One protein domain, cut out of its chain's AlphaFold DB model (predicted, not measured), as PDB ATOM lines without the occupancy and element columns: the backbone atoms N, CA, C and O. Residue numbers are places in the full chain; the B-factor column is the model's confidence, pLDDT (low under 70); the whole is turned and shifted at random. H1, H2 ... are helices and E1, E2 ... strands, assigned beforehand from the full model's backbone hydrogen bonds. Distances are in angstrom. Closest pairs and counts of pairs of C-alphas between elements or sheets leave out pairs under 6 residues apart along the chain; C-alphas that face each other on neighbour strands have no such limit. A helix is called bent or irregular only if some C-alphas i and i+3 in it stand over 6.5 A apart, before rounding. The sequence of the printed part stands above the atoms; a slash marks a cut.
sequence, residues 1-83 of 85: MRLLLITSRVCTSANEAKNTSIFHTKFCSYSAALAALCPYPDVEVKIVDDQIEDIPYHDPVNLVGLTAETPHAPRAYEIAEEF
ATOM      1  N   MET A   1     -15.387  -1.479 -33.991       87.94
ATOM      2  CA  MET A   1     -16.414  -0.889 -33.108       87.94
ATOM      3  C   MET A   1     -15.765   0.209 -32.281       87.94
ATOM      4  O   MET A   1     -14.702  -0.028 -31.730       87.94
ATOM      5  N   ARG A   2     -16.369   1.395 -32.204       92.25
ATOM      6  CA  ARG A   2     -15.877   2.530 -31.414       92.25
ATOM      7  C   ARG A   2     -16.679   2.675 -30.130       92.25
ATOM      8  O   ARG A   2     -17.893   2.878 -30.193       92.25
ATOM      9  N   LEU A   3     -15.997   2.559 -28.999       93.75
ATOM     10  CA  LEU A   3     -16.552   2.697 -27.660       93.75
ATOM     11  C   LEU A   3     -16.036   3.994 -27.033       93.75
ATOM     12  O   LEU A   3     -14.829   4.179 -26.894       93.75
ATOM     13  N   LEU A   4     -16.951   4.867 -26.625       95.00
ATOM     14  CA  LEU A   4     -16.627   6.097 -25.910       95.00
ATOM     15  C   LEU A   4     -17.006   5.946 -24.437       95.00
ATOM     16  O   LEU A   4     -18.173   5.744 -24.120       95.00
ATOM     17  N   LEU A   5     -16.033   6.039 -23.537       94.62
ATOM     18  CA  LEU A   5     -16.239   5.980 -22.092       94.62
ATOM     19  C   LEU A   5     -16.067   7.373 -21.494       94.62
ATOM     20  O   LEU A   5     -14.981   7.942 -21.562       94.62
ATOM     21  N   ILE A   6     -17.118   7.915 -20.888       93.94
ATOM     22  CA  ILE A   6     -17.136   9.286 -20.375       93.94
ATOM     23  C   ILE A   6     -17.244   9.258 -18.856       93.94
ATOM     24  O   ILE A   6     -18.128   8.613 -18.286       93.94
ATOM     25  N   THR A   7     -16.358   9.997 -18.202       92.19
ATOM     26  CA  THR A   7     -16.480  10.331 -16.783       92.19
ATOM     27  C   THR A   7     -17.145  11.693 -16.678       92.19
ATOM     28  O   THR A   7     -16.619  12.677 -17.190       92.19
ATOM     29  N   SER A   8     -18.319  11.737 -16.054       89.00
ATOM     30  CA  SER A   8     -19.082  12.980 -15.891       89.00
ATOM     31  C   SER A   8     -18.525  13.827 -14.750       89.00
ATOM     32  O   SER A   8     -18.023  13.299 -13.757       89.00
ATOM     33  N   ARG A   9     -18.624  15.154 -14.857       86.75
ATOM     34  CA  ARG A   9     -18.244  16.059 -13.764       86.75
ATOM     35  C   ARG A   9     -19.342  16.178 -12.709       86.75
ATOM     36  O   ARG A   9     -20.510  15.920 -12.989       86.75
ATOM     37  N   VAL A  10     -18.986  16.636 -11.509       82.75
ATOM     38  CA  VAL A  10     -19.996  17.025 -10.513       82.75
ATOM     39  C   VAL A  10     -20.709  18.282 -11.010       82.75
ATOM     40  O   VAL A  10     -20.061  19.297 -11.276       82.75
ATOM     41  N   CYS A  11     -22.038  18.237 -11.094       69.38
ATOM     42  CA  CYS A  11     -22.841  19.447 -11.251       69.38
ATOM     43  C   CYS A  11     -22.901  20.161  -9.900       69.38
ATOM     44  O   CYS A  11     -23.708  19.815  -9.045       69.38
ATOM     45  N   THR A  12     -22.032  21.147  -9.685       63.12
ATOM     46  CA  THR A  12     -22.141  22.041  -8.532       63.12
ATOM     47  C   THR A  12     -22.966  23.260  -8.917       63.12
ATOM     48  O   THR A  12     -22.615  24.013  -9.827       63.12
ATOM     49  N   SER A  13     -24.081  23.490  -8.222       58.41
ATOM     50  CA  SER A  13     -24.751  24.786  -8.314       58.41
ATOM     51  C   SER A  13     -23.895  25.858  -7.620       58.41
ATOM     52  O   SER A  13     -23.205  25.590  -6.632       58.41
ATOM     53  N   ALA A  14     -23.939  27.106  -8.105       53.50
ATOM     54  CA  ALA A  14     -23.147  28.212  -7.546       53.50
ATOM     55  C   ALA A  14     -23.417  28.478  -6.045       53.50
ATOM     56  O   ALA A  14     -22.579  29.075  -5.364       53.50
ATOM     57  N   ASN A  15     -24.568  28.031  -5.523       49.06
ATOM     58  CA  ASN A  15     -24.915  28.101  -4.101       49.06
ATOM     59  C   ASN A  15     -24.381  26.908  -3.288       49.06
ATOM     60  O   ASN A  15     -23.949  27.106  -2.155       49.06
ATOM     61  N   GLU A  16     -24.344  25.693  -3.842       54.75
ATOM     62  CA  GLU A  16     -23.797  24.509  -3.153       54.75
ATOM     63  C   GLU A  16     -22.270  24.525  -3.082       54.75
ATOM     64  O   GLU A  16     -21.696  24.094  -2.079       54.75
ATOM     65  N   ALA A  17     -21.609  25.102  -4.093       54.97
ATOM     66  CA  ALA A  17     -20.158  25.288  -4.114       54.97
ATOM     67  C   ALA A  17     -19.646  26.184  -2.968       54.97
ATOM     68  O   ALA A  17     -18.500  26.054  -2.549       54.97
ATOM     69  N   LYS A  18     -20.489  27.088  -2.444       50.81
ATOM     70  CA  LYS A  18     -20.131  27.992  -1.336       50.81
ATOM     71  C   LYS A  18     -20.269  27.359   0.048       50.81
ATOM     72  O   LYS A  18     -19.621  27.831   0.974       50.81
ATOM     73  N   ASN A  19     -21.120  26.343   0.202       49.44
ATOM     74  CA  ASN A  19     -21.484  25.795   1.515       49.44
ATOM     75  C   ASN A  19     -20.942  24.382   1.766       49.44
ATOM     76  O   ASN A  19     -21.046  23.854   2.869       49.44
ATOM     77  N   THR A  20     -20.353  23.768   0.746       51.41
ATOM     78  CA  THR A  20     -19.855  22.404   0.829       51.41
ATOM     79  C   THR A  20     -18.343  22.458   0.666       51.41
ATOM     80  O   THR A  20     -17.844  22.924  -0.356       51.41
ATOM     81  N   SER A  21     -17.592  21.983   1.663       51.12
ATOM     82  CA  SER A  21     -16.179  21.639   1.472       51.12
ATOM     83  C   SER A  21     -16.140  20.378   0.609       51.12
ATOM     84  O   SER A  21     -15.956  19.265   1.095       51.12
ATOM     85  N   ILE A  22     -16.455  20.535  -0.678       54.25
ATOM     86  CA  ILE A  22     -16.362  19.449  -1.643       54.25
ATOM     87  C   ILE A  22     -14.874  19.291  -1.873       54.25
ATOM     88  O   ILE A  22     -14.254  20.048  -2.625       54.25
ATOM     89  N   PHE A  23     -14.281  18.345  -1.153       52.06
ATOM     90  CA  PHE A  23     -12.974  17.833  -1.499       52.06
ATOM     91  C   PHE A  23     -12.993  17.567  -3.007       52.06
ATOM     92  O   PHE A  23     -13.801  16.769  -3.480       52.06
ATOM     93  N   HIS A  24     -12.124  18.242  -3.765       56.38
ATOM     94  CA  HIS A  24     -11.789  17.883  -5.147       56.38
ATOM     95  C   HIS A  24     -11.032  16.540  -5.147       56.38
ATOM     96  O   HIS A  24      -9.936  16.406  -5.688       56.38
ATOM     97  N   THR A  25     -11.583  15.539  -4.464       52.97
ATOM     98  CA  THR A  25     -11.106  14.174  -4.521       52.97
ATOM     99  C   THR A  25     -11.490  13.681  -5.894       52.97
ATOM    100  O   THR A  25     -12.650  13.396  -6.182       52.97
ATOM    101  N   LYS A  26     -10.489  13.649  -6.764       58.59
ATOM    102  CA  LYS A  26     -10.568  13.038  -8.077       58.59
ATOM    103  C   LYS A  26     -10.759  11.541  -7.848       58.59
ATOM    104  O   LYS A  26      -9.790  10.819  -7.612       58.59
ATOM    105  N   PHE A  27     -12.006  11.084  -7.814       60.03
ATOM    106  CA  PHE A  27     -12.276   9.656  -7.783       60.03
ATOM    107  C   PHE A  27     -11.796   9.071  -9.110       60.03
ATOM    108  O   PHE A  27     -12.166   9.541 -10.188       60.03
ATOM    109  N   CYS A  28     -10.883   8.101  -9.031       56.09
ATOM    110  CA  CYS A  28     -10.419   7.375 -10.203       56.09
ATOM    111  C   CYS A  28     -11.620   6.663 -10.822       56.09
ATOM    112  O   CYS A  28     -12.131   5.690 -10.273       56.09
ATOM    113  N   SER A  29     -12.057   7.166 -11.968       65.12
ATOM    114  CA  SER A  29     -13.149   6.590 -12.734       65.12
ATOM    115  C   SER A  29     -12.867   5.137 -13.120       65.12
ATOM    116  O   SER A  29     -11.764   4.786 -13.550       65.12
ATOM    117  N   TYR A  30     -13.899   4.295 -13.043       81.31
ATOM    118  CA  TYR A  30     -13.865   2.896 -13.477       81.31
ATOM    119  C   TYR A  30     -13.670   2.728 -15.000       81.31
ATOM    120  O   TYR A  30     -13.450   1.609 -15.466       81.31
ATOM    121  N   SER A  31     -13.687   3.816 -15.781       85.31
ATOM    122  CA  SER A  31     -13.526   3.791 -17.243       85.31
ATOM    123  C   SER A  31     -12.205   3.159 -17.700       85.31
ATOM    124  O   SER A  31     -12.194   2.421 -18.680       85.31
ATOM    125  N   ALA A  32     -11.098   3.379 -16.978       87.62
ATOM    126  CA  ALA A  32      -9.807   2.777 -17.328       87.62
ATOM    127  C   ALA A  32      -9.801   1.252 -17.126       87.62
ATOM    128  O   ALA A  32      -9.278   0.511 -17.960       87.62
ATOM    129  N   ALA A  33     -10.427   0.774 -16.046       89.25
ATOM    130  CA  ALA A  33     -10.569  -0.656 -15.792       89.25
ATOM    131  C   ALA A  33     -11.467  -1.319 -16.849       89.25
ATOM    132  O   ALA A  33     -11.129  -2.379 -17.367       89.25
ATOM    133  N   LEU A  34     -12.576  -0.669 -17.219       88.75
ATOM    134  CA  LEU A  34     -13.471  -1.171 -18.260       88.75
ATOM    135  C   LEU A  34     -12.789  -1.226 -19.635       88.75
ATOM    136  O   LEU A  34     -12.950  -2.210 -20.354       88.75
ATOM    137  N   ALA A  35     -11.989  -0.211 -19.978       89.94
ATOM    138  CA  ALA A  35     -11.205  -0.198 -21.210       89.94
ATOM    139  C   ALA A  35     -10.208  -1.368 -21.269       89.94
ATOM    140  O   ALA A  35     -10.119  -2.044 -22.290       89.94
ATOM    141  N   ALA A  36      -9.517  -1.662 -20.161       89.19
ATOM    142  CA  ALA A  36      -8.595  -2.797 -20.072       89.19
ATOM    143  C   ALA A  36      -9.298  -4.165 -20.195       89.19
ATOM    144  O   ALA A  36      -8.691  -5.134 -20.645       89.19
ATOM    145  N   LEU A  37     -10.576  -4.244 -19.811       88.69
ATOM    146  CA  LEU A  37     -11.412  -5.445 -19.904       88.69
ATOM    147  C   LEU A  37     -12.133  -5.600 -21.248       88.69
ATOM    148  O   LEU A  37     -12.958  -6.502 -21.382       88.69
ATOM    149  N   CYS A  38     -11.850  -4.754 -22.236       84.25
ATOM    150  CA  CYS A  38     -12.368  -4.893 -23.594       84.25
ATOM    151  C   CYS A  38     -11.292  -5.545 -24.495       84.25
ATOM    152  O   CYS A  38     -10.610  -4.833 -25.225       84.25
ATOM    153  N   PRO A  39     -11.110  -6.887 -24.474       65.31
ATOM    154  CA  PRO A  39      -9.975  -7.592 -25.092       65.31
ATOM    155  C   PRO A  39     -10.074  -7.756 -26.617       65.31
ATOM    156  O   PRO A  39      -9.397  -8.603 -27.197       65.31
ATOM    157  N   TYR A  40     -10.947  -7.011 -27.286       72.00
ATOM    158  CA  TYR A  40     -11.244  -7.245 -28.693       72.00
ATOM    159  C   TYR A  40     -10.347  -6.375 -29.587       72.00
ATOM    160  O   TYR A  40     -10.376  -5.154 -29.442       72.00
ATOM    161  N   PRO A  41      -9.598  -6.958 -30.545       74.50
ATOM    162  CA  PRO A  41      -8.720  -6.200 -31.447       74.50
ATOM    163  C   PRO A  41      -9.486  -5.205 -32.330       74.50
ATOM    164  O   PRO A  41      -8.926  -4.206 -32.769       74.50
ATOM    165  N   ASP A  42     -10.779  -5.449 -32.544       85.94
ATOM    166  CA  ASP A  42     -11.640  -4.610 -33.374       85.94
ATOM    167  C   ASP A  42     -12.356  -3.509 -32.575       85.94
ATOM    168  O   ASP A  42     -13.228  -2.824 -33.122       85.94
ATOM    169  N   VAL A  43     -12.058  -3.351 -31.280       89.44
ATOM    170  CA  VAL A  43     -12.688  -2.346 -30.415       89.44
ATOM    171  C   VAL A  43     -11.709  -1.217 -30.124       89.44
ATOM    172  O   VAL A  43     -10.734  -1.374 -29.400       89.44
ATOM    173  N   GLU A  44     -12.012  -0.047 -30.673       91.38
ATOM    174  CA  GLU A  44     -11.315   1.199 -30.376       91.38
ATOM    175  C   GLU A  44     -12.006   1.855 -29.175       91.38
ATOM    176  O   GLU A  44     -13.178   2.235 -29.267       91.38
ATOM    177  N   VAL A  45     -11.303   1.958 -28.044       92.38
ATOM    178  CA  VAL A  45     -11.825   2.585 -26.820       92.38
ATOM    179  C   VAL A  45     -11.229   3.981 -26.656       92.38
ATOM    180  O   VAL A  45     -10.012   4.131 -26.578       92.38
ATOM    181  N   LYS A  46     -12.089   4.996 -26.545       93.00
ATOM    182  CA  LYS A  46     -11.724   6.375 -26.193       93.00
ATOM    183  C   LYS A  46     -12.269   6.687 -24.805       93.00
ATOM    184  O   LYS A  46     -13.444   6.444 -24.541       93.00
ATOM    185  N   ILE A  47     -11.426   7.212 -23.922       93.00
ATOM    186  CA  ILE A  47     -11.829   7.672 -22.588       93.00
ATOM    187  C   ILE A  47     -11.833   9.198 -22.601       93.00
ATOM    188  O   ILE A  47     -10.879   9.791 -23.091       93.00
ATOM    189  N   VAL A  48     -12.891   9.801 -22.067       93.56
ATOM    190  CA  VAL A  48     -13.068  11.252 -21.944       93.56
ATOM    191  C   VAL A  48     -13.415  11.601 -20.500       93.56
ATOM    192  O   VAL A  48     -14.217  10.916 -19.855       93.56
ATOM    193  N   ASP A  49     -12.820  12.674 -19.994       91.31
ATOM    194  CA  ASP A  49     -13.155  13.269 -18.701       91.31
ATOM    195  C   ASP A  49     -13.792  14.649 -18.927       91.31
ATOM    196  O   ASP A  49     -13.107  15.591 -19.319       91.31
ATOM    197  N   ASP A  50     -15.096  14.772 -18.648       91.19
ATOM    198  CA  ASP A  50     -15.910  15.999 -18.804       91.19
ATOM    199  C   ASP A  50     -15.422  17.169 -17.921       91.19
ATOM    200  O   ASP A  50     -15.884  18.301 -18.063       91.19
ATOM    201  N   GLN A  51     -14.505  16.932 -16.971       86.88
ATOM    202  CA  GLN A  51     -13.823  18.011 -16.245       86.88
ATOM    203  C   GLN A  51     -12.618  18.578 -16.999       86.88
ATOM    204  O   GLN A  51     -12.235  19.720 -16.741       86.88
ATOM    205  N   ILE A  52     -11.964  17.762 -17.825       89.00
ATOM    206  CA  ILE A  52     -10.644  18.051 -18.401       89.00
ATOM    207  C   ILE A  52     -10.768  18.453 -19.868       89.00
ATOM    208  O   ILE A  52     -10.026  19.321 -20.325       89.00
ATOM    209  N   GLU A  53     -11.690  17.834 -20.598       91.75
ATOM    210  CA  GLU A  53     -11.857  18.028 -22.035       91.75
ATOM    211  C   GLU A  53     -13.334  18.008 -22.448       91.75
ATOM    212  O   GLU A  53     -14.204  17.526 -21.720       91.75
ATOM    213  N   ASP A  54     -13.612  18.544 -23.637       95.06
ATOM    214  CA  ASP A  54     -14.961  18.572 -24.194       95.06
ATOM    215  C   ASP A  54     -15.394  17.187 -24.692       95.06
ATOM    216  O   ASP A  54     -14.628  16.434 -25.300       95.06
ATOM    217  N   ILE A  55     -16.672  16.865 -24.484       95.56
ATOM    218  CA  ILE A  55     -17.255  15.603 -24.940       95.56
ATOM    219  C   ILE A  55     -17.486  15.653 -26.459       95.56
ATOM    220  O   ILE A  55     -18.145  16.572 -26.953       95.56
ATOM    221  N   PRO A  56     -17.015  14.649 -27.222       95.00
ATOM    222  CA  PRO A  56     -17.124  14.653 -28.672       95.00
ATOM    223  C   PRO A  56     -18.490  14.121 -29.138       95.00
ATOM    224  O   PRO A  56     -18.595  13.027 -29.689       95.00
ATOM    225  N   TYR A  57     -19.553  14.896 -28.926       95.94
ATOM    226  CA  TYR A  57     -20.933  14.491 -29.243       95.94
ATOM    227  C   TYR A  57     -21.178  14.129 -30.716       95.94
ATOM    228  O   TYR A  57     -22.113  13.397 -31.023       95.94
ATOM    229  N   HIS A  58     -20.341  14.622 -31.632       93.62
ATOM    230  CA  HIS A  58     -20.473  14.385 -33.072       93.62
ATOM    231  C   HIS A  58     -19.570  13.261 -33.603       93.62
ATOM    232  O   HIS A  58     -19.613  12.966 -34.799       93.62
ATOM    233  N   ASP A  59     -18.750  12.632 -32.751       92.62
ATOM    234  CA  ASP A  59     -17.913  11.510 -33.178       92.62
ATOM    235  C   ASP A  59     -18.806  10.306 -33.544       92.62
ATOM    236  O   ASP A  59     -19.727   9.962 -32.798       92.62
ATOM    237  N   PRO A  60     -18.534   9.598 -34.658       91.62
ATOM    238  CA  PRO A  60     -19.269   8.391 -35.012       91.62
ATOM    239  C   PRO A  60     -18.850   7.244 -34.082       91.62
ATOM    240  O   PRO A  60     -17.883   6.520 -34.346       91.62
ATOM    241  N   VAL A  61     -19.575   7.099 -32.975       94.38
ATOM    242  CA  VAL A  61     -19.380   6.065 -31.950       94.38
ATOM    243  C   VAL A  61     -20.484   5.016 -32.034       94.38
ATOM    244  O   VAL A  61     -21.619   5.311 -32.400       94.38
ATOM    245  N   ASN A  62     -20.158   3.761 -31.725       94.06
ATOM    246  CA  ASN A  62     -21.136   2.670 -31.745       94.06
ATOM    247  C   ASN A  62     -21.785   2.447 -30.377       94.06
ATOM    248  O   ASN A  62     -22.912   1.971 -30.306       94.06
ATOM    249  N   LEU A  63     -21.055   2.751 -29.303       93.81
ATOM    250  CA  LEU A  63     -21.521   2.611 -27.932       93.81
ATOM    251  C   LEU A  63     -20.896   3.707 -27.067       93.81
ATOM    252  O   LEU A  63     -19.706   4.001 -27.196       93.81
ATOM    253  N   VAL A  64     -21.699   4.279 -26.172       95.25
ATOM    254  CA  VAL A  64     -21.257   5.241 -25.160       95.25
ATOM    255  C   VAL A  64     -21.481   4.630 -23.780       95.25
ATOM    256  O   VAL A  64     -22.591   4.213 -23.455       95.25
ATOM    257  N   GLY A  65     -20.426   4.565 -22.974       94.00
ATOM    258  CA  GLY A  65     -20.483   4.212 -21.561       94.00
ATOM    259  C   GLY A  65     -20.316   5.460 -20.703       94.00
ATOM    260  O   GLY A  65     -19.381   6.228 -20.911       94.00
ATOM    261  N   LEU A  66     -21.205   5.661 -19.734       93.56
ATOM    262  CA  LEU A  66     -21.124   6.770 -18.785       93.56
ATOM    263  C   LEU A  66     -20.799   6.229 -17.395       93.56
ATOM    264  O   LEU A  66     -21.537   5.398 -16.867       93.56
ATOM    265  N   THR A  67     -19.726   6.735 -16.795       88.38
ATOM    266  CA  THR A  67     -19.400   6.486 -15.391       88.38
ATOM    267  C   THR A  67     -19.878   7.680 -14.569       88.38
ATOM    268  O   THR A  67     -19.475   8.825 -14.813       88.38
ATOM    269  N   ALA A  68     -20.758   7.416 -13.605       85.56
ATOM    270  CA  ALA A  68     -21.299   8.428 -12.711       85.56
ATOM    271  C   ALA A  68     -21.497   7.854 -11.310       85.56
ATOM    272  O   ALA A  68     -22.240   6.894 -11.112       85.56
ATOM    273  N   GLU A  69     -20.848   8.473 -10.333       84.00
ATOM    274  CA  GLU A  69     -21.219   8.319  -8.930       84.00
ATOM    275  C   GLU A  69     -22.417   9.231  -8.623       84.00
ATOM    276  O   GLU A  69     -22.732  10.135  -9.402       84.00
ATOM    277  N   THR A  70     -23.087   9.037  -7.483       85.50
ATOM    278  CA  THR A  70     -24.311   9.777  -7.117       85.50
ATOM    279  C   THR A  70     -24.253  11.296  -7.370       85.50
ATOM    280  O   THR A  70     -25.198  11.806  -7.972       85.50
ATOM    281  N   PRO A  71     -23.183  12.044  -7.006       83.81
ATOM    282  CA  PRO A  71     -23.146  13.490  -7.256       83.81
ATOM    283  C   PRO A  71     -22.906  13.875  -8.729       83.81
ATOM    284  O   PRO A  71     -23.132  15.021  -9.113       83.81
ATOM    285  N   HIS A  72     -22.474  12.935  -9.568       86.00
ATOM    286  CA  HIS A  72     -22.228  13.143 -10.997       86.00
ATOM    287  C   HIS A  72     -23.435  12.743 -11.864       86.00
ATOM    288  O   HIS A  72     -23.515  13.116 -13.035       86.00
ATOM    289  N   ALA A  73     -24.402  12.013 -11.295       89.25
ATOM    290  CA  ALA A  73     -25.555  11.482 -12.018       89.25
ATOM    291  C   ALA A  73     -26.357  12.539 -12.807       89.25
ATOM    292  O   ALA A  73     -26.666  12.262 -13.966       89.25
ATOM    293  N   PRO A  74     -26.647  13.752 -12.280       92.12
ATOM    294  CA  PRO A  74     -27.376  14.764 -13.048       92.12
ATOM    295  C   PRO A  74     -26.675  15.121 -14.362       92.12
ATOM    296  O   PRO A  74     -27.293  15.090 -15.424       92.12
ATOM    297  N   ARG A  75     -25.357  15.355 -14.305       92.12
ATOM    298  CA  ARG A  75     -24.550  15.648 -15.489       92.12
ATOM    299  C   ARG A  75     -24.528  14.479 -16.465       92.12
ATOM    300  O   ARG A  75     -24.645  14.676 -17.670       92.12
ATOM    301  N   ALA A  76     -24.378  13.259 -15.957       93.12
ATOM    302  CA  ALA A  76     -24.399  12.067 -16.795       93.12
ATOM    303  C   ALA A  76     -25.725  11.928 -17.557       93.12
ATOM    304  O   ALA A  76     -25.718  11.547 -18.724       93.12
ATOM    305  N   TYR A  77     -26.856  12.278 -16.939       94.75
ATOM    306  CA  TYR A  77     -28.152  12.261 -17.617       94.75
ATOM    307  C   TYR A  77     -28.255  13.308 -18.728       94.75
ATOM    308  O   TYR A  77     -28.754  12.963 -19.797       94.75
ATOM    309  N   GLU A  78     -27.736  14.523 -18.520       95.44
ATOM    310  CA  GLU A  78     -27.653  15.560 -19.565       95.44
ATOM    311  C   GLU A  78     -26.836  15.073 -20.769       95.44
ATOM    312  O   GLU A  78     -27.286  15.154 -21.909       95.44
ATOM    313  N   ILE A  79     -25.654  14.501 -20.510       95.94
ATOM    314  CA  ILE A  79     -24.781  13.938 -21.550       95.94
ATOM    315  C   ILE A  79     -25.521  12.830 -22.308       95.94
ATOM    316  O   ILE A  79     -25.506  12.786 -23.536       95.94
ATOM    317  N   ALA A  80     -26.190  11.931 -21.580       96.00
ATOM    318  CA  ALA A  80     -26.941  10.834 -22.175       96.00
ATOM    319  C   ALA A  80     -28.124  11.323 -23.021       96.00
ATOM    320  O   ALA A  80     -28.476  10.674 -24.002       96.00
ATOM    321  N   GLU A  81     -28.777  12.414 -22.616       96.81
ATOM    322  CA  GLU A  81     -29.842  13.038 -23.397       96.81
ATOM    323  C   GLU A  81     -29.299  13.595 -24.709       96.81
ATOM    324  O   GLU A  81     -29.891  13.333 -25.749       96.81
ATOM    325  N   GLU A  82     -28.155  14.277 -24.675       96.25
ATOM    326  CA  GLU A  82     -27.554  14.866 -25.872       96.25
ATOM    327  C   GLU A  82     -27.166  13.803 -26.912       96.25
ATOM    328  O   GLU A  82     -27.483  13.960 -28.085       96.25
ATOM    329  N   PHE A  83     -26.594  12.664 -26.498       95.81
ATOM    330  CA  PHE A  83     -26.304  11.544 -27.414       95.81
ATOM    331  C   PHE A  83     -27.549  10.825 -27.964       95.81
ATOM    332  O   PHE A  83     -27.426  10.014 -28.880       95.81
TER     333      PHE A  83
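Overview. This is residues 1 to 83 of the 85 residues of an uncharacterized protein of Thermoanaerobacter sp. (strain X514) (UniProt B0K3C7). A small parallel sheet of three strands has the long helix H3 over part of one face and the short helix H2 over the other, and a loop arm sticks out past one end, with residues 13 to 19, including the small helix H1, standing free. The arm makes much of the length, and the C-alphas span 48 by 24 by 19 A. The printed part has 83 residues with three named helices and three named strands, in the order E1 H1 H2 E2 E3 H3, and the sheet runs E2 E1 E3. The class is mixed, helices and strands, with 40 residues, under half, in named elements. The whole is only just compact, close to loose, with a radius of gyration of the C-alphas of 14.1 A.

Along the chain. E1 is residues 2 to 7, 16.6 A from first to last C-alpha, with C-alpha 2 at (-15.877, 2.530, -31.414). H1 is residues 16 to 19, and H2 is residues 31 to 36. E2 is residues 44 to 49, 16.9 A long, and E3 is residues 63 to 67, 13.3 A long. H3 is residues 70 to 82, 19.7 A long, ending with C-alpha 82 at (-27.554, 14.866, -25.872). H3 is irregular, with C-alphas 71 and 74 7.3 A apart.

Arrangement. E1 is the inner strand. E2 is parallel to it at 19 degrees, with N 5 and O 46 2.8 A apart, within hydrogen-bond range. E3 is parallel to E1 at 17 degrees, with N 65 and O 4 2.8 A apart, also within range. E1, H1 H2 and E2 form a strand-helix-strand unit, two parallel neighbour strands with helices between them along the chain, and its crossover is right-handed. H2 is on the sheet at a height of 8.7 A and runs along the strands, at 6 degrees to E1 on the local plane; its closest C-alphas to E1 are those of Ser 31 and Leu 5, 6.0 A apart. H3 is on the opposite face at a height of 8.9 A and runs along the strands, at 12 degrees to E3 on the local plane; the closest C-alphas of the two are those of Ala 76 and Leu 66, 6.5 A apart. H1 is not on the sheet, and H2 and H3 are apart. Every O i to N i+4 pair of H2 is within range, 7 of 9 are in H3, and H1 is too short for such a pair.

Size, cuts and confidence. The C-alphas of Asn 19 and Pro 41 are the two farthest apart, at 47.7 A. The printed part has no cut. The links H1 to H2, 11 residues, and E2 to E3, 13 residues, are long. The mean pLDDT of the printed part is 82.3, and residues 11 to 29 and residue 39 are under 70.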